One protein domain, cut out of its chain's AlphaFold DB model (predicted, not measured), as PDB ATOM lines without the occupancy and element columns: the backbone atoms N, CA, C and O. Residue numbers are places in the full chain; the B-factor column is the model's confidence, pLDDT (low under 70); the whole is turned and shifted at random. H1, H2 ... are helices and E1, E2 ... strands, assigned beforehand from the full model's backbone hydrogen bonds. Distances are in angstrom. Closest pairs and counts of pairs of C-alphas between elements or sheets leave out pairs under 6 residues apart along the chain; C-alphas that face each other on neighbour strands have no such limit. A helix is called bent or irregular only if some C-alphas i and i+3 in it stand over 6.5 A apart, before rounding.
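What this domain is: This is residues 210 to 328 of the 330 residues of an uncharacterized protein of Planctomyces sp (UniProt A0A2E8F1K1). A small twisted sheet of four strands lies between helices in three layers, with helices on both faces of the sheet: H2 and H1, packed on each other, are on one face and H3 covers the other. After H3 a long link leads to the short helix H4, away from the sheet, where residues 322 to 328 stick out. The printed part has 119 residues, with four named helices and four named strands in the order H1, E1, E2, H2, E3, E4, H3, H4; the class is mixed, helices and strands. The sheet's order is E2, E1, E3, E4, antiparallel throughout. The whole is compact, with a radius of gyration of the C-alphas of 13.6 A and spans of 37 by 29 by 27 A.

How they stand to each other: H1, residues 210 to 223, is on the sheet. E1, residues 227 to 233, and E2, residues 239 to 246, form a hairpin, antiparallel at 154 degrees, with N 230 and O 243 2.9 A apart, within hydrogen-bond range; E2 bends by 61 degrees at residue 243. H2, residues 247 to 256, touches H1 at a steep tilt of 40 degrees, opposite ways; their closest C-alphas, of Ala 216 and Arg 248, are 4.6 A apart. H2 is irregular, with C-alphas 248 and 251 7.2 A apart. Its height over the sheet is 8.8 A; it lies over E1 and runs along the strands, at 20 degrees to E1 on the local plane. E3, residues 261 to 264, is antiparallel to E1, with N 233 and O 261 2.7 A apart, and forms a hairpin with E4, residues 274 to 276, where N 264 and O 274 are 2.8 A apart. E2, H2 and E3 make a split strand-helix-strand unit, two strands running the same way with E1 between them, and its crossover is right-handed. H3, residues 292 to 304, is on the opposite face from H2, at a height over the sheet of 9.3 A, over E1 and E3; the closest C-alphas of E1 and H3, of Val 233 and Gln 294, are 6.1 A apart. H4, residues 320 to 326, is not on the sheet and is apart from H3. In H1 and H3 every O i to N i+4 pair is within hydrogen-bond range; H2 has 3 of 6 and H4 2 of 3.

Where its parts are: H1 begins at C-alpha 210, (-38.369, -48.308, -20.436), and is 19.9 A long. E1 measures 18.9 A, E2 19.0 A, H2 15.6 A and H3 18.4 A from first to last C-alpha. H4 ends at C-alpha 326, (-49.211, -53.624, -31.165).

The domain as a whole: The printed part has no cut. The links E4 to H3 and H3 to H4 are long, 15 residues each. The farthest C-alphas, of Gly 306 and Gly 328, are 38.8 A apart. Residues 304 to 328 have pLDDT under 70.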
ATOM      1  N   GLU A 210     -38.267 -47.098 -19.613       90.94
ATOM      2  CA  GLU A 210     -38.369 -48.308 -20.436       90.94
ATOM      3  C   GLU A 210     -38.729 -47.994 -21.899       90.94
ATOM      4  O   GLU A 210     -38.132 -48.558 -22.819       90.94
ATOM      5  N   GLU A 211     -39.658 -47.062 -22.140       87.75
ATOM      6  CA  GLU A 211     -40.016 -46.607 -23.491       87.75
ATOM      7  C   GLU A 211     -38.882 -45.823 -24.156       87.75
ATOM      8  O   GLU A 211     -38.633 -46.008 -25.351       87.75
ATOM      9  N   VAL A 212     -38.176 -44.977 -23.395       91.38
ATOM     10  CA  VAL A 212     -36.977 -44.263 -23.861       91.38
ATOM     11  C   VAL A 212     -35.923 -45.272 -24.318       91.38
ATOM     12  O   VAL A 212     -35.454 -45.187 -25.455       91.38
ATOM     13  N   GLU A 213     -35.614 -46.273 -23.492       92.81
ATOM     14  CA  GLU A 213     -34.623 -47.308 -23.807       92.81
ATOM     15  C   GLU A 213     -35.055 -48.198 -24.986       92.81
ATOM     16  O   GLU A 213     -34.250 -48.570 -25.844       92.81
ATOM     17  N   LEU A 214     -36.343 -48.538 -25.086       90.06
ATOM     18  CA  LEU A 214     -36.871 -49.296 -26.220       90.06
ATOM     19  C   LEU A 214     -36.709 -48.525 -27.540       90.06
ATOM     20  O   LEU A 214     -36.227 -49.087 -28.527       90.06
ATOM     21  N   ARG A 215     -37.073 -47.238 -27.559       92.31
ATOM     22  CA  ARG A 215     -36.909 -46.376 -28.741       92.31
ATOM     23  C   ARG A 215     -35.431 -46.180 -29.083       92.31
ATOM     24  O   ARG A 215     -35.083 -46.225 -30.262       92.31
ATOM     25  N   ALA A 216     -34.567 -46.037 -28.079       93.44
ATOM     26  CA  ALA A 216     -33.127 -45.874 -28.265       93.44
ATOM     27  C   ALA A 216     -32.526 -47.085 -28.983       93.44
ATOM     28  O   ALA A 216     -31.829 -46.930 -29.986       93.44
ATOM     29  N   ARG A 217     -32.881 -48.304 -28.553       89.00
ATOM     30  CA  ARG A 217     -32.454 -49.546 -29.218       89.00
ATOM     31  C   ARG A 217     -32.888 -49.613 -30.682       89.00
ATOM     32  O   ARG A 217     -32.098 -50.039 -31.521       89.00
ATOM     33  N   HIS A 218     -34.106 -49.178 -31.013       86.75
ATOM     34  CA  HIS A 218     -34.578 -49.147 -32.404       86.75
ATOM     35  C   HIS A 218     -33.827 -48.127 -33.265       86.75
ATOM     36  O   HIS A 218     -33.473 -48.430 -34.407       86.75
ATOM     37  N   LEU A 219     -33.554 -46.937 -32.725       90.94
ATOM     38  CA  LEU A 219     -32.791 -45.920 -33.442       90.94
ATOM     39  C   LEU A 219     -31.345 -46.370 -33.661       90.94
ATOM     40  O   LEU A 219     -30.865 -46.306 -34.790       90.94
ATOM     41  N   VAL A 220     -30.694 -46.925 -32.636       91.56
ATOM     42  CA  VAL A 220     -29.333 -47.475 -32.730       91.56
ATOM     43  C   VAL A 220     -29.260 -48.633 -33.729       91.56
ATOM     44  O   VAL A 220     -28.325 -48.701 -34.521       91.56
ATOM     45  N   ALA A 221     -30.256 -49.523 -33.754       85.56
ATOM     46  CA  ALA A 221     -30.307 -50.608 -34.735       85.56
ATOM     47  C   ALA A 221     -30.437 -50.104 -36.185       85.56
ATOM     48  O   ALA A 221     -30.003 -50.791 -37.108       85.56
ATOM     49  N   THR A 222     -31.027 -48.922 -36.386       84.69
ATOM     50  CA  THR A 222     -31.306 -48.358 -37.717       84.69
ATOM     51  C   THR A 222     -30.199 -47.427 -38.205       84.69
ATOM     52  O   THR A 222     -29.781 -47.510 -39.357       84.69
ATOM     53  N   HIS A 223     -29.717 -46.543 -37.334       86.19
ATOM     54  CA  HIS A 223     -28.789 -45.459 -37.671       86.19
ATOM     55  C   HIS A 223     -27.380 -45.669 -37.094       86.19
ATOM     56  O   HIS A 223     -26.486 -44.858 -37.345       86.19
ATOM     57  N   GLY A 224     -27.167 -46.762 -36.355       91.50
ATOM     58  CA  GLY A 224     -25.946 -47.014 -35.596       91.50
ATOM     59  C   GLY A 224     -25.897 -46.220 -34.290       91.50
ATOM     60  O   GLY A 224     -26.630 -45.255 -34.093       91.50
ATOM     61  N   ASP A 225     -25.003 -46.627 -33.388       96.25
ATOM     62  CA  ASP A 225     -24.713 -45.909 -32.138       96.25
ATOM     63  C   ASP A 225     -23.717 -44.770 -32.407       96.25
ATOM     64  O   ASP A 225     -22.571 -44.789 -31.958       96.25
ATOM     65  N   THR A 226     -24.120 -43.830 -33.262       94.75
ATOM     66  CA  THR A 226     -23.280 -42.719 -33.723       94.75
ATOM     67  C   THR A 226     -23.810 -41.378 -33.236       94.75
ATOM     68  O   THR A 226     -24.948 -41.257 -32.790       94.75
ATOM     69  N   THR A 227     -22.966 -40.348 -33.293       96.44
ATOM     70  CA  THR A 227     -23.376 -38.962 -33.041       96.44
ATOM     71  C   THR A 227     -23.755 -38.310 -34.361       96.44
ATOM     72  O   THR A 227     -23.019 -38.443 -35.340       96.44
ATOM     73  N   ARG A 228     -24.919 -37.658 -34.404       94.38
ATOM     74  CA  ARG A 228     -25.480 -37.062 -35.619       94.38
ATOM     75  C   ARG A 228     -26.114 -35.704 -35.305       94.38
ATOM     76  O   ARG A 228     -26.640 -35.545 -34.202       94.38
ATOM     77  N   PRO A 229     -26.144 -34.760 -36.259       94.50
ATOM     78  CA  PRO A 229     -26.894 -33.525 -36.084       94.50
ATOM     79  C   PRO A 229     -28.387 -33.834 -35.939       94.50
ATOM     80  O   PRO A 229     -28.952 -34.568 -36.754       94.50
ATOM     81  N   VAL A 230     -29.031 -33.275 -34.919       95.25
ATOM     82  CA  VAL A 230     -30.461 -33.462 -34.664       95.25
ATOM     83  C   VAL A 230     -31.184 -32.129 -34.694       95.25
ATOM     84  O   VAL A 230     -30.792 -31.179 -34.021       95.25
ATOM     85  N   TRP A 231     -32.265 -32.074 -35.462       94.62
ATOM     86  CA  TRP A 231     -33.164 -30.929 -35.532       94.62
ATOM     87  C   TRP A 231     -34.443 -31.233 -34.773       94.62
ATOM     88  O   TRP A 231     -34.953 -32.351 -34.832       94.62
ATOM     89  N   ILE A 232     -34.978 -30.226 -34.096       94.06
ATOM     90  CA  ILE A 232     -36.345 -30.233 -33.588       94.06
ATOM     91  C   ILE A 232     -37.247 -29.577 -34.628       94.06
ATOM     92  O   ILE A 232     -36.854 -28.596 -35.252       94.06
ATOM     93  N   VAL A 233     -38.444 -30.132 -34.797       94.00
ATOM     94  CA  VAL A 233     -39.545 -29.579 -35.587       94.00
ATOM     95  C   VAL A 233     -40.766 -29.475 -34.690       94.00
ATOM     96  O   VAL A 233     -41.383 -30.480 -34.312       94.00
ATOM     97  N   GLU A 234     -41.103 -28.253 -34.324       94.00
ATOM     98  CA  GLU A 234     -42.236 -27.967 -33.453       94.00
ATOM     99  C   GLU A 234     -43.565 -28.173 -34.198       94.00
ATOM    100  O   GLU A 234     -43.584 -28.174 -35.432       94.00
ATOM    101  N   PRO A 235     -44.699 -28.359 -33.493       91.62
ATOM    102  CA  PRO A 235     -46.019 -28.497 -34.117       91.62
ATOM    103  C   PRO A 235     -46.381 -27.379 -35.101       91.62
ATOM    104  O   PRO A 235     -47.106 -27.630 -36.060       91.62
ATOM    105  N   CYS A 236     -45.850 -26.170 -34.904       85.62
ATOM    106  CA  CYS A 236     -46.014 -25.024 -35.801       85.62
ATOM    107  C   CYS A 236     -45.131 -25.078 -37.060       85.62
ATOM    108  O   CYS A 236     -45.257 -24.217 -37.923       85.62
ATOM    109  N   GLY A 237     -44.255 -26.076 -37.203       88.06
ATOM    110  CA  GLY A 237     -43.334 -26.213 -38.335       88.06
ATOM    111  C   GLY A 237     -42.026 -25.434 -38.188       88.06
ATOM    112  O   GLY A 237     -41.129 -25.627 -39.010       88.06
ATOM    113  N   GLU A 238     -41.872 -24.612 -37.146       86.25
ATOM    114  CA  GLU A 238     -40.569 -24.045 -36.808       86.25
ATOM    115  C   GLU A 238     -39.570 -25.161 -36.520       86.25
ATOM    116  O   GLU A 238     -39.904 -26.213 -35.962       86.25
ATOM    117  N   SER A 239     -38.329 -24.941 -36.940       90.06
ATOM    118  CA  SER A 239     -37.277 -25.925 -36.759       90.06
ATOM    119  C   SER A 239     -35.958 -25.281 -36.392       90.06
ATOM    120  O   SER A 239     -35.605 -24.211 -36.883       90.06
ATOM    121  N   TYR A 240     -35.225 -25.949 -35.510       89.94
ATOM    122  CA  TYR A 240     -33.915 -25.506 -35.055       89.94
ATOM    123  C   TYR A 240     -33.008 -26.695 -34.780       89.94
ATOM    124  O   TYR A 240     -33.446 -27.785 -34.399       89.94
ATOM    125  N   LEU A 241     -31.713 -26.474 -34.991       90.38
ATOM    126  CA  LEU A 241     -30.679 -27.459 -34.730       90.38
ATOM    127  C   LEU A 241     -30.434 -27.547 -33.218       90.38
ATOM    128  O   LEU A 241     -30.041 -26.566 -32.590       90.38
ATOM    129  N   VAL A 242     -30.627 -28.733 -32.643       91.12
ATOM    130  CA  VAL A 242     -30.249 -29.042 -31.252       91.12
ATOM    131  C   VAL A 242     -28.730 -29.152 -31.128       91.12
ATOM    132  O   VAL A 242     -28.150 -28.776 -30.113       91.12
ATOM    133  N   GLY A 243     -28.094 -29.662 -32.181       90.38
ATOM    134  CA  GLY A 243     -26.663 -29.921 -32.263       90.38
ATOM    135  C   GLY A 243     -26.391 -31.390 -32.547       90.38
ATOM    136  O   GLY A 243     -27.273 -32.129 -32.986       90.38
ATOM    137  N   ASP A 244     -25.159 -31.802 -32.293       95.31
ATOM    138  CA  ASP A 244     -24.720 -33.182 -32.441       95.31
ATOM    139  C   ASP A 244     -25.161 -34.009 -31.227       95.31
ATOM    140  O   ASP A 244     -24.700 -33.798 -30.106       95.31
ATOM    141  N   VAL A 245     -26.074 -34.954 -31.452       96.38
ATOM    142  CA  VAL A 245     -26.662 -35.809 -30.415       96.38
ATOM    143  C   VAL A 245     -26.334 -37.263 -30.732       96.38
ATOM    144  O   VAL A 245     -26.399 -37.694 -31.886       96.38
ATOM    145  N   ASN A 246     -25.975 -38.045 -29.714       97.75
ATOM    146  CA  ASN A 246     -25.861 -39.487 -29.892       97.75
ATOM    147  C   ASN A 246     -27.247 -40.066 -30.225       97.75
ATOM    148  O   ASN A 246     -28.221 -39.790 -29.531       97.75
ATOM    149  N   VAL A 247     -27.345 -40.881 -31.279       96.12
ATOM    150  CA  VAL A 247     -28.599 -41.504 -31.742       96.12
ATOM    151  C   VAL A 247     -29.358 -42.202 -30.604       96.12
ATOM    152  O   VAL A 247     -30.588 -42.150 -30.563       96.12
ATOM    153  N   ARG A 248     -28.642 -42.811 -29.654       97.44
ATOM    154  CA  ARG A 248     -29.209 -43.456 -28.463       97.44
ATOM    155  C   ARG A 248     -29.939 -42.478 -27.536       97.44
ATOM    156  O   ARG A 248     -30.922 -42.864 -26.912       97.44
ATOM    157  N   ASP A 249     -29.501 -41.225 -27.475       97.25
ATOM    158  CA  ASP A 249     -30.034 -40.202 -26.568       97.25
ATOM    159  C   ASP A 249     -31.215 -39.421 -27.169       97.25
ATOM    160  O   ASP A 249     -31.931 -38.719 -26.453       97.25
ATOM    161  N   VAL A 250     -31.486 -39.566 -28.471       96.38
ATOM    162  CA  VAL A 250     -32.584 -38.862 -29.163       96.38
ATOM    163  C   VAL A 250     -33.958 -39.061 -28.499       96.38
ATOM    164  O   VAL A 250     -34.683 -38.077 -28.348       96.38
ATOM    165  N   PRO A 251     -34.353 -40.261 -28.025       95.25
ATOM    166  CA  PRO A 251     -35.626 -40.424 -27.321       95.25
ATOM    167  C   PRO A 251     -35.675 -39.685 -25.979       95.25
ATOM    168  O   PRO A 251     -36.750 -39.254 -25.561       95.25
ATOM    169  N   ARG A 252     -34.528 -39.492 -25.313       93.62
ATOM    170  CA  ARG A 252     -34.447 -38.666 -24.102       93.62
ATOM    171  C   ARG A 252     -34.633 -37.190 -24.452       93.62
ATOM    172  O   ARG A 252     -35.361 -36.501 -23.743       93.62
ATOM    173  N   VAL A 253     -34.074 -36.721 -25.570       92.69
ATOM    174  CA  VAL A 253     -34.359 -35.371 -26.094       92.69
ATOM    175  C   VAL A 253     -35.858 -35.207 -26.372       92.69
ATOM    176  O   VAL A 253     -36.455 -34.239 -25.907       92.69
ATOM    177  N   LEU A 254     -36.490 -36.190 -27.027       92.38
ATOM    178  CA  LEU A 254     -37.937 -36.184 -27.275       92.38
ATOM    179  C   LEU A 254     -38.759 -36.129 -25.981       92.38
ATOM    180  O   LEU A 254     -39.771 -35.439 -25.930       92.38
ATOM    181  N   SER A 255     -38.330 -36.826 -24.923       88.94
ATOM    182  CA  SER A 255     -39.065 -36.858 -23.648       88.94
ATOM    183  C   SER A 255     -39.200 -35.482 -22.981       88.94
ATOM    184  O   SER A 255     -40.158 -35.257 -22.242       88.94
ATOM    185  N   ASN A 256     -38.292 -34.549 -23.292       86.94
ATOM    186  CA  ASN A 256     -38.338 -33.169 -22.804       86.94
ATOM    187  C   ASN A 256     -39.264 -32.267 -23.637       86.94
ATOM    188  O   ASN A 256     -39.687 -31.220 -23.155       86.94
ATOM    189  N   ALA A 257     -39.570 -32.657 -24.877       86.44
ATOM    190  CA  ALA A 257     -40.413 -31.904 -25.802       86.44
ATOM    191  C   ALA A 257     -41.313 -32.858 -26.618       86.44
ATOM    192  O   ALA A 257     -41.114 -33.052 -27.818       86.44
ATOM    193  N   PRO A 258     -42.302 -33.490 -25.968       87.88
ATOM    194  CA  PRO A 258     -43.000 -34.659 -26.506       87.88
ATOM    195  C   PRO A 258     -43.919 -34.368 -27.705       87.88
ATOM    196  O   PRO A 258     -44.269 -35.298 -28.426       87.88
ATOM    197  N   ALA A 259     -44.291 -33.106 -27.941       86.94
ATOM    198  CA  ALA A 259     -45.075 -32.682 -29.107       86.94
ATOM    199  C   ALA A 259     -44.220 -32.522 -30.376       86.94
ATOM    200  O   ALA A 259     -44.741 -32.375 -31.483       86.94
ATOM    201  N   ASN A 260     -42.898 -32.514 -30.225       92.94
ATOM    202  CA  ASN A 260     -42.000 -32.197 -31.318       92.94
ATOM    203  C   ASN A 260     -41.695 -33.445 -32.143       92.94
ATOM    204  O   ASN A 260     -41.593 -34.558 -31.630       92.94
ATOM    205  N   CYS A 261     -41.494 -33.240 -33.437       94.19
ATOM    206  CA  CYS A 261     -40.847 -34.210 -34.303       94.19
ATOM    207  C   CYS A 261     -39.337 -33.938 -34.273       94.19
ATOM    208  O   CYS A 261     -38.922 -32.782 -34.242       94.19
ATOM    209  N   LEU A 262     -38.496 -34.973 -34.296       95.06
ATOM    210  CA  LEU A 262     -37.043 -34.803 -34.431       95.06
ATOM    211  C   LEU A 262     -36.570 -35.331 -35.779       95.06
ATOM    212  O   LEU A 262     -37.027 -36.380 -36.234       95.06
ATOM    213  N   LEU A 263     -35.614 -34.639 -36.391       94.56
ATOM    214  CA  LEU A 263     -34.903 -35.122 -37.570       94.56
ATOM    215  C   LEU A 263     -33.459 -35.438 -37.224       94.56
ATOM    216  O   LEU A 263     -32.723 -34.571 -36.768       94.56
ATOM    217  N   ILE A 264     -33.051 -36.672 -37.492       94.56
ATOM    218  CA  ILE A 264     -31.669 -37.127 -37.380       94.56
ATOM    219  C   ILE A 264     -31.032 -36.979 -38.760       94.56
ATOM    220  O   ILE A 264     -31.400 -37.686 -39.704       94.56
ATOM    221  N   ALA A 265     -30.086 -36.053 -38.878       90.25
ATOM    222  CA  ALA A 265     -29.406 -35.779 -40.130       90.25
ATOM    223  C   ALA A 265     -28.467 -36.940 -40.529       90.25
ATOM    224  O   ALA A 265     -27.894 -37.629 -39.674       90.25
ATOM    225  N   PRO A 266     -28.286 -37.175 -41.836       88.38
ATOM    226  CA  PRO A 266     -27.305 -38.114 -42.351       88.38
ATOM    227  C   PRO A 266     -25.909 -37.487 -42.255       88.38
ATOM    228  O   PRO A 266     -25.752 -36.283 -42.459       88.38
ATOM    229  N   VAL A 267     -24.892 -38.293 -41.958       83.75
ATOM    230  CA  VAL A 267     -23.491 -37.839 -41.919       83.75
ATOM    231  C   VAL A 267     -22.774 -38.261 -43.201       83.75
ATOM    232  O   VAL A 267     -21.996 -37.499 -43.770       83.75
ATOM    233  N   GLU A 268     -23.082 -39.456 -43.701       83.19
ATOM    234  CA  GLU A 268     -22.545 -39.991 -44.949       83.19
ATOM    235  C   GLU A 268     -23.585 -40.009 -46.075       83.19
ATOM    236  O   GLU A 268     -24.793 -40.044 -45.856       83.19
ATOM    237  N   THR A 269     -23.128 -40.071 -47.328       75.19
ATOM    238  CA  THR A 269     -24.009 -40.087 -48.513       75.19
ATOM    239  C   THR A 269     -24.962 -41.283 -48.578       75.19
ATOM    240  O   THR A 269     -25.948 -41.243 -49.311       75.19
ATOM    241  N   LYS A 270     -24.661 -42.357 -47.840       78.75
ATOM    242  CA  LYS A 270     -25.475 -43.578 -47.758       78.75
ATOM    243  C   LYS A 270     -26.348 -43.643 -46.507       78.75
ATOM    244  O   LYS A 270     -27.107 -44.600 -46.366       78.75
ATOM    245  N   ASP A 271     -26.224 -42.673 -45.607       81.81
ATOM    246  CA  ASP A 271     -27.019 -42.644 -44.391       81.81
ATOM    247  C   ASP A 271     -28.486 -42.335 -44.688       81.81
ATOM    248  O   ASP A 271     -28.822 -41.532 -45.561       81.81
ATOM    249  N   LEU A 272     -29.369 -42.947 -43.904       80.00
ATOM    250  CA  LEU A 272     -30.785 -42.604 -43.891       80.00
ATOM    251  C   LEU A 272     -31.025 -41.399 -42.981       80.00
ATOM    252  O   LEU A 272     -30.488 -41.341 -41.871       80.00
ATOM    253  N   ILE A 273     -31.896 -40.491 -43.424       86.44
ATOM    254  CA  ILE A 273     -32.504 -39.481 -42.552       86.44
ATOM    255  C   ILE A 273     -33.425 -40.206 -41.570       86.44
ATOM    256  O   ILE A 273     -34.268 -41.008 -41.979       86.44
ATOM    257  N   GLY A 274     -33.256 -39.938 -40.279       90.31
ATOM    258  CA  GLY A 274     -34.175 -40.414 -39.251       90.31
ATOM    259  C   GLY A 274     -35.272 -39.387 -39.008       90.31
ATOM    260  O   GLY A 274     -34.975 -38.210 -38.840       90.31
ATOM    261  N   VAL A 275     -36.528 -39.825 -38.962       91.81
ATOM    262  CA  VAL A 275     -37.659 -39.006 -38.506       91.81
ATOM    263  C   VAL A 275     -38.197 -39.659 -37.241       91.81
ATOM    264  O   VAL A 275     -38.637 -40.810 -37.277       91.81
ATOM    265  N   VAL A 276     -38.136 -38.952 -36.117       92.94
ATOM    266  CA  VAL A 276     -38.691 -39.412 -34.844       92.94
ATOM    267  C   VAL A 276     -39.985 -38.662 -34.593       92.94
ATOM    268  O   VAL A 276     -39.990 -37.449 -34.403       92.94
ATOM    269  N   MET A 277     -41.077 -39.413 -34.614       92.19
ATOM    270  CA  MET A 277     -42.428 -38.889 -34.457       92.19
ATOM    271  C   MET A 277     -42.657 -38.322 -33.047       92.19
ATOM    272  O   MET A 277     -42.033 -38.822 -32.099       92.19
ATOM    273  N   PRO A 278     -43.596 -37.369 -32.894       91.62
ATOM    274  CA  PRO A 278     -44.074 -36.921 -31.592       91.62
ATOM    275  C   PRO A 278     -44.425 -38.095 -30.671       91.62
ATOM    276  O   PRO A 278     -44.868 -39.165 -31.103       91.62
ATOM    277  N   ALA A 279     -44.188 -37.919 -29.375       84.94
ATOM    278  CA  ALA A 279     -44.417 -38.956 -28.377       84.94
ATOM    279  C   ALA A 279     -45.908 -39.202 -28.093       84.94
ATOM    280  O   ALA A 279     -46.236 -40.274 -27.584       84.94
ATOM    281  N   TYR A 280     -46.790 -38.263 -28.445       80.62
ATOM    282  CA  TYR A 280     -48.238 -38.382 -28.273       80.62
ATOM    283  C   TYR A 280     -49.010 -37.707 -29.423       80.62
ATOM    284  O   TYR A 280     -48.414 -36.959 -30.202       80.62
ATOM    285  N   PRO A 281     -50.322 -37.988 -29.554       75.88
ATOM    286  CA  PRO A 281     -51.169 -37.380 -30.576       75.88
ATOM    287  C   PRO A 281     -51.275 -35.866 -30.389       75.88
ATOM    288  O   PRO A 281     -51.549 -35.396 -29.289       75.88
ATOM    289  N   ILE A 282     -51.095 -35.115 -31.468       82.25
ATOM    290  CA  ILE A 282     -51.343 -33.672 -31.498       82.25
ATOM    291  C   ILE A 282     -52.762 -33.481 -32.040       82.25
ATOM    292  O   ILE A 282     -53.130 -34.165 -32.993       82.25
ATOM    293  N   ASP A 283     -53.550 -32.580 -31.453       78.25
ATOM    294  CA  ASP A 283     -54.971 -32.405 -31.810       78.25
ATOM    295  C   ASP A 283     -55.184 -32.073 -33.305       78.25
ATOM    296  O   ASP A 283     -56.175 -32.499 -33.892       78.25
ATOM    297  N   ASP A 284     -54.208 -31.406 -33.934       75.81
ATOM    298  CA  ASP A 284     -54.189 -31.060 -35.365       75.81
ATOM    299  C   ASP A 284     -53.269 -31.963 -36.216       75.81
ATOM    300  O   ASP A 284     -52.915 -31.618 -37.350       75.81
ATOM    301  N   ALA A 285     -52.812 -33.096 -35.675       79.81
ATOM    302  CA  ALA A 285     -52.055 -34.065 -36.458       79.81
ATOM    303  C   ALA A 285     -52.975 -34.935 -37.321       79.81
ATOM    304  O   ALA A 285     -54.037 -35.382 -36.889       79.81
ATOM    305  N   ASP A 286     -52.517 -35.236 -38.534       78.56
ATOM    306  CA  ASP A 286     -53.176 -36.216 -39.395       78.56
ATOM    307  C   ASP A 286     -52.978 -37.650 -38.857       78.56
ATOM    308  O   ASP A 286     -52.329 -37.904 -37.840       78.56
ATOM    309  N   ASP A 287     -53.483 -38.635 -39.603       78.56
ATOM    310  CA  ASP A 287     -53.336 -40.070 -39.331       78.56
ATOM    311  C   ASP A 287     -51.895 -40.550 -39.087       78.56
ATOM    312  O   ASP A 287     -51.686 -41.626 -38.509       78.56
ATOM    313  N   ASP A 288     -50.904 -39.802 -39.569       79.31
ATOM    314  CA  ASP A 288     -49.491 -40.099 -39.385       79.31
ATOM    315  C   ASP A 288     -48.867 -39.426 -38.159       79.31
ATOM    316  O   ASP A 288     -47.685 -39.635 -37.917       79.31
ATOM    317  N   GLY A 289     -49.631 -38.688 -37.352       84.38
ATOM    318  CA  GLY A 289     -49.160 -38.116 -36.092       84.38
ATOM    319  C   GLY A 289     -48.288 -36.867 -36.240       84.38
ATOM    320  O   GLY A 289     -47.686 -36.452 -35.253       84.38
ATOM    321  N   LEU A 290     -48.211 -36.271 -37.437       88.75
ATOM    322  CA  LEU A 290     -47.601 -34.957 -37.658       88.75
ATOM    323  C   LEU A 290     -48.675 -33.928 -37.975       88.75
ATOM    324  O   LEU A 290     -49.639 -34.219 -38.687       88.75
ATOM    325  N   THR A 291     -48.459 -32.696 -37.529       88.81
ATOM    326  CA  THR A 291     -49.212 -31.558 -38.058       88.81
ATOM    327  C   THR A 291     -48.821 -31.299 -39.518       88.81
ATOM    328  O   THR A 291     -47.731 -31.661 -39.980       88.81
ATOM    329  N   ASN A 292     -49.677 -30.598 -40.263       83.38
ATOM    330  CA  ASN A 292     -49.355 -30.169 -41.630       83.38
ATOM    331  C   ASN A 292     -48.086 -29.303 -41.701       83.38
ATOM    332  O   ASN A 292     -47.305 -29.408 -42.655       83.38
ATOM    333  N   ALA A 293     -47.849 -28.482 -40.678       84.25
ATOM    334  CA  ALA A 293     -46.671 -27.631 -40.600       84.25
ATOM    335  C   ALA A 293     -45.396 -28.452 -40.354       84.25
ATOM    336  O   ALA A 293     -44.422 -28.297 -41.091       84.25
ATOM    337  N   GLN A 294     -45.433 -29.417 -39.425       91.81
ATOM    338  CA  GLN A 294     -44.338 -30.374 -39.230       91.81
ATOM    339  C   GLN A 294     -44.039 -31.148 -40.512       91.81
ATOM    340  O   GLN A 294     -42.887 -31.232 -40.930       91.81
ATOM    341  N   ARG A 295     -45.069 -31.671 -41.188       89.69
ATOM    342  CA  ARG A 295     -44.923 -32.401 -42.457       89.69
ATOM    343  C   ARG A 295     -44.209 -31.554 -43.514       89.69
ATOM    344  O   ARG A 295     -43.314 -32.043 -44.205       89.69
ATOM    345  N   THR A 296     -44.601 -30.288 -43.621       81.81
ATOM    346  CA  THR A 296     -44.029 -29.334 -44.578       81.81
ATOM    347  C   THR A 296     -42.568 -29.045 -44.260       81.81
ATOM    348  O   THR A 296     -41.716 -29.157 -45.145       81.81
ATOM    349  N   ALA A 297     -42.260 -28.761 -42.994       83.81
ATOM    350  CA  ALA A 297     -40.903 -28.506 -42.529       83.81
ATOM    351  C   ALA A 297     -39.992 -29.725 -42.738       83.81
ATOM    352  O   ALA A 297     -38.912 -29.600 -43.314       83.81
ATOM    353  N   VAL A 298     -40.454 -30.927 -42.377       88.75
ATOM    354  CA  VAL A 298     -39.725 -32.184 -42.601       88.75
ATOM    355  C   VAL A 298     -39.442 -32.401 -44.087       88.75
ATOM    356  O   VAL A 298     -38.305 -32.704 -44.463       88.75
ATOM    357  N   ALA A 299     -40.436 -32.203 -44.956       84.44
ATOM    358  CA  ALA A 299     -40.267 -32.357 -46.398       84.44
ATOM    359  C   ALA A 299     -39.270 -31.342 -46.984       84.44
ATOM    360  O   ALA A 299     -38.454 -31.704 -47.836       84.44
ATOM    361  N   LEU A 300     -39.316 -30.088 -46.529       78.88
ATOM    362  CA  LEU A 300     -38.417 -29.026 -46.977       78.88
ATOM    363  C   LEU A 300     -36.982 -29.268 -46.504       78.88
ATOM    364  O   LEU A 300     -36.062 -29.249 -47.322       78.88
ATOM    365  N   MET A 301     -36.789 -29.590 -45.224       80.75
ATOM    366  CA  MET A 301     -35.467 -29.900 -44.681       80.75
ATOM    367  C   MET A 301     -34.837 -31.097 -45.386       80.75
ATOM    368  O   MET A 301     -33.692 -31.012 -45.812       80.75
ATOM    369  N   THR A 302     -35.604 -32.164 -45.633       79.44
ATOM    370  CA  THR A 302     -35.130 -33.347 -46.378       79.44
ATOM    371  C   THR A 302     -34.587 -32.976 -47.769       79.44
ATOM    372  O   THR A 302     -33.622 -33.580 -48.235       79.44
ATOM    373  N   ARG A 303     -35.169 -31.964 -48.429       76.50
ATOM    374  CA  ARG A 303     -34.690 -31.452 -49.726       76.50
ATOM    375  C   ARG A 303     -33.446 -30.575 -49.590       76.50
ATOM    376  O   ARG A 303     -32.545 -30.686 -50.418       76.50
ATOM    377  N   LEU A 304     -33.395 -29.713 -48.572       68.62
ATOM    378  CA  LEU A 304     -32.289 -28.771 -48.359       68.62
ATOM    379  C   LEU A 304     -30.962 -29.464 -48.057       68.62
ATOM    380  O   LEU A 304     -29.922 -28.977 -48.489       68.62
ATOM    381  N   VAL A 305     -30.979 -30.630 -47.403       67.31
ATOM    382  CA  VAL A 305     -29.740 -31.395 -47.171       67.31
ATOM    383  C   VAL A 305     -29.188 -32.029 -48.472       67.31
ATOM    384  O   VAL A 305     -28.203 -32.757 -48.446       67.31
ATOM    385  N   GLY A 306     -29.774 -31.741 -49.642       52.00
ATOM    386  CA  GLY A 306     -29.179 -32.046 -50.949       52.00
ATOM    387  C   GLY A 306     -29.193 -33.527 -51.328       52.00
ATOM    388  O   GLY A 306     -28.521 -33.936 -52.276       52.00
ATOM    389  N   PHE A 307     -29.969 -34.346 -50.621       56.19
ATOM    390  CA  PHE A 307     -30.102 -35.757 -50.947       56.19
ATOM    391  C   PHE A 307     -31.088 -35.931 -52.098       56.19
ATOM    392  O   PHE A 307     -32.221 -35.445 -52.058       56.19
ATOM    393  N   LYS A 308     -30.669 -36.677 -53.129       44.03
ATOM    394  CA  LYS A 308     -31.618 -37.300 -54.053       44.03
ATOM    395  C   LYS A 308     -32.488 -38.210 -53.201       44.03
ATOM    396  O   LYS A 308     -32.036 -39.279 -52.792       44.03
ATOM    397  N   GLY A 309     -33.697 -37.751 -52.877       41.69
ATOM    398  CA  GLY A 309     -34.693 -38.600 -52.241       41.69
ATOM    399  C   GLY A 309     -34.777 -39.917 -53.016       41.69
ATOM    400  O   GLY A 309     -34.564 -39.905 -54.234       41.69
ATOM    401  N   PRO A 310     -35.019 -41.056 -52.349       38.78
ATOM    402  CA  PRO A 310     -35.188 -42.313 -53.063       38.78
ATOM    403  C   PRO A 310     -36.218 -42.098 -54.180       38.78
ATOM    404  O   PRO A 310     -37.276 -41.521 -53.930       38.78
ATOM    405  N   ASP A 311     -35.917 -42.567 -55.400       40.22
ATOM    406  CA  ASP A 311     -36.761 -42.429 -56.609       40.22
ATOM    407  C   ASP A 311     -38.182 -43.020 -56.444       40.22
ATOM    408  O   ASP A 311     -39.021 -42.970 -57.344       40.22
ATOM    409  N   ARG A 312     -38.492 -43.551 -55.259       39.34
ATOM    410  CA  ARG A 312     -39.830 -43.810 -54.753       39.34
ATOM    411  C   ARG A 312     -39.967 -43.248 -53.338       39.34
ATOM    412  O   ARG A 312     -39.300 -43.718 -52.422       39.34
ATOM    413  N   MET A 313     -40.962 -42.379 -53.141       38.62
ATOM    414  CA  MET A 313     -41.576 -42.020 -51.844       38.62
ATOM    415  C   MET A 313     -42.205 -43.230 -51.105       38.62
ATOM    416  O   MET A 313     -43.015 -43.066 -50.193       38.62
ATOM    417  N   GLU A 314     -41.878 -44.464 -51.496       31.69
ATOM    418  CA  GLU A 314     -42.360 -45.672 -50.847       31.69
ATOM    419  C   GLU A 314     -41.559 -45.890 -49.567       31.69
ATOM    420  O   GLU A 314     -40.412 -46.326 -49.596       31.69
ATOM    421  N   ARG A 315     -42.251 -45.676 -48.446       35.19
ATOM    422  CA  ARG A 315     -41.837 -45.989 -47.075       35.19
ATOM    423  C   ARG A 315     -40.982 -44.903 -46.434       35.19
ATOM    424  O   ARG A 315     -39.835 -45.110 -46.058       35.19
ATOM    425  N   TRP A 316     -41.666 -43.804 -46.119       38.62
ATOM    426  CA  TRP A 316     -41.576 -43.286 -44.756       38.62
ATOM    427  C   TRP A 316     -41.612 -44.500 -43.826       38.62
ATOM    428  O   TRP A 316     -42.528 -45.328 -43.931       38.62
ATOM    429  N   TRP A 317     -40.601 -44.664 -42.978       38.00
ATOM    430  CA  TRP A 317     -40.738 -45.577 -41.857       38.00
ATOM    431  C   TRP A 317     -41.789 -44.934 -40.959       38.00
ATOM    432  O   TRP A 317     -41.495 -44.075 -40.142       38.00
ATOM    433  N   ASN A 318     -43.051 -45.244 -41.247       37.56
ATOM    434  CA  ASN A 318     -44.185 -44.885 -40.436       37.56
ATOM    435  C   ASN A 318     -44.319 -46.017 -39.413       37.56
ATOM    436  O   ASN A 318     -44.911 -47.057 -39.742       37.56
ATOM    437  N   PRO A 319     -43.764 -45.878 -38.194       36.03
ATOM    438  CA  PRO A 319     -43.966 -46.880 -37.169       36.03
ATOM    439  C   PRO A 319     -45.451 -47.026 -36.835       36.03
ATOM    440  O   PRO A 319     -45.797 -48.054 -36.287       36.03
ATOM    441  N   LEU A 320     -46.369 -46.125 -37.223       36.62
ATOM    442  CA  LEU A 320     -47.795 -46.264 -36.910       36.62
ATOM    443  C   LEU A 320     -48.443 -47.505 -37.521       36.62
ATOM    444  O   LEU A 320     -49.313 -48.067 -36.875       36.62
ATOM    445  N   ARG A 321     -48.010 -48.029 -38.678       35.88
ATOM    446  CA  ARG A 321     -48.544 -49.331 -39.147       35.88
ATOM    447  C   ARG A 321     -48.082 -50.511 -38.288       35.88
ATOM    448  O   ARG A 321     -48.777 -51.519 -38.205       35.88
ATOM    449  N   TRP A 322     -46.919 -50.402 -37.654       35.09
ATOM    450  CA  TRP A 322     -46.373 -51.430 -36.767       35.09
ATOM    451  C   TRP A 322     -46.854 -51.245 -35.314       35.09
ATOM    452  O   TRP A 322     -47.207 -52.216 -34.653       35.09
ATOM    453  N   CYS A 323     -46.992 -49.996 -34.866       34.06
ATOM    454  CA  CYS A 323     -47.531 -49.569 -33.582       34.06
ATOM    455  C   CYS A 323     -49.049 -49.781 -33.500       34.06
ATOM    456  O   CYS A 323     -49.496 -50.330 -32.505       34.06
ATOM    457  N   ARG A 324     -49.859 -49.475 -34.530       38.25
ATOM    458  CA  ARG A 324     -51.316 -49.767 -34.536       38.25
ATOM    459  C   ARG A 324     -51.599 -51.270 -34.362       38.25
ATOM    460  O   ARG A 324     -52.544 -51.635 -33.671       38.25
ATOM    461  N   LYS A 325     -50.716 -52.137 -34.882       34.75
ATOM    462  CA  LYS A 325     -50.777 -53.602 -34.712       34.75
ATOM    463  C   LYS A 325     -50.402 -54.084 -33.298       34.75
ATOM    464  O   LYS A 325     -50.805 -55.173 -32.907       34.75
ATOM    465  N   TRP A 326     -49.632 -53.301 -32.539       35.00
ATOM    466  CA  TRP A 326     -49.211 -53.624 -31.165       35.00
ATOM    467  C   TRP A 326     -50.054 -52.924 -30.088       35.00
ATOM    468  O   TRP A 326     -50.238 -53.482 -29.012       35.00
ATOM    469  N   PHE A 327     -50.618 -51.750 -30.389       35.59
ATOM    470  CA  PHE A 327     -51.532 -51.002 -29.516       35.59
ATOM    471  C   PHE A 327     -53.014 -51.379 -29.710       35.59
ATOM    472  O   PHE A 327     -53.883 -50.787 -29.076       35.59
ATOM    473  N   GLY A 328     -53.310 -52.394 -30.532       27.52
ATOM    474  CA  GLY A 328     -54.611 -53.070 -30.552       27.52
ATOM    475  C   GLY A 328     -55.767 -52.271 -31.156       27.52
ATOM    476  O   GLY A 328     -56.903 -52.434 -30.719       27.52
TER     477      GLY A 328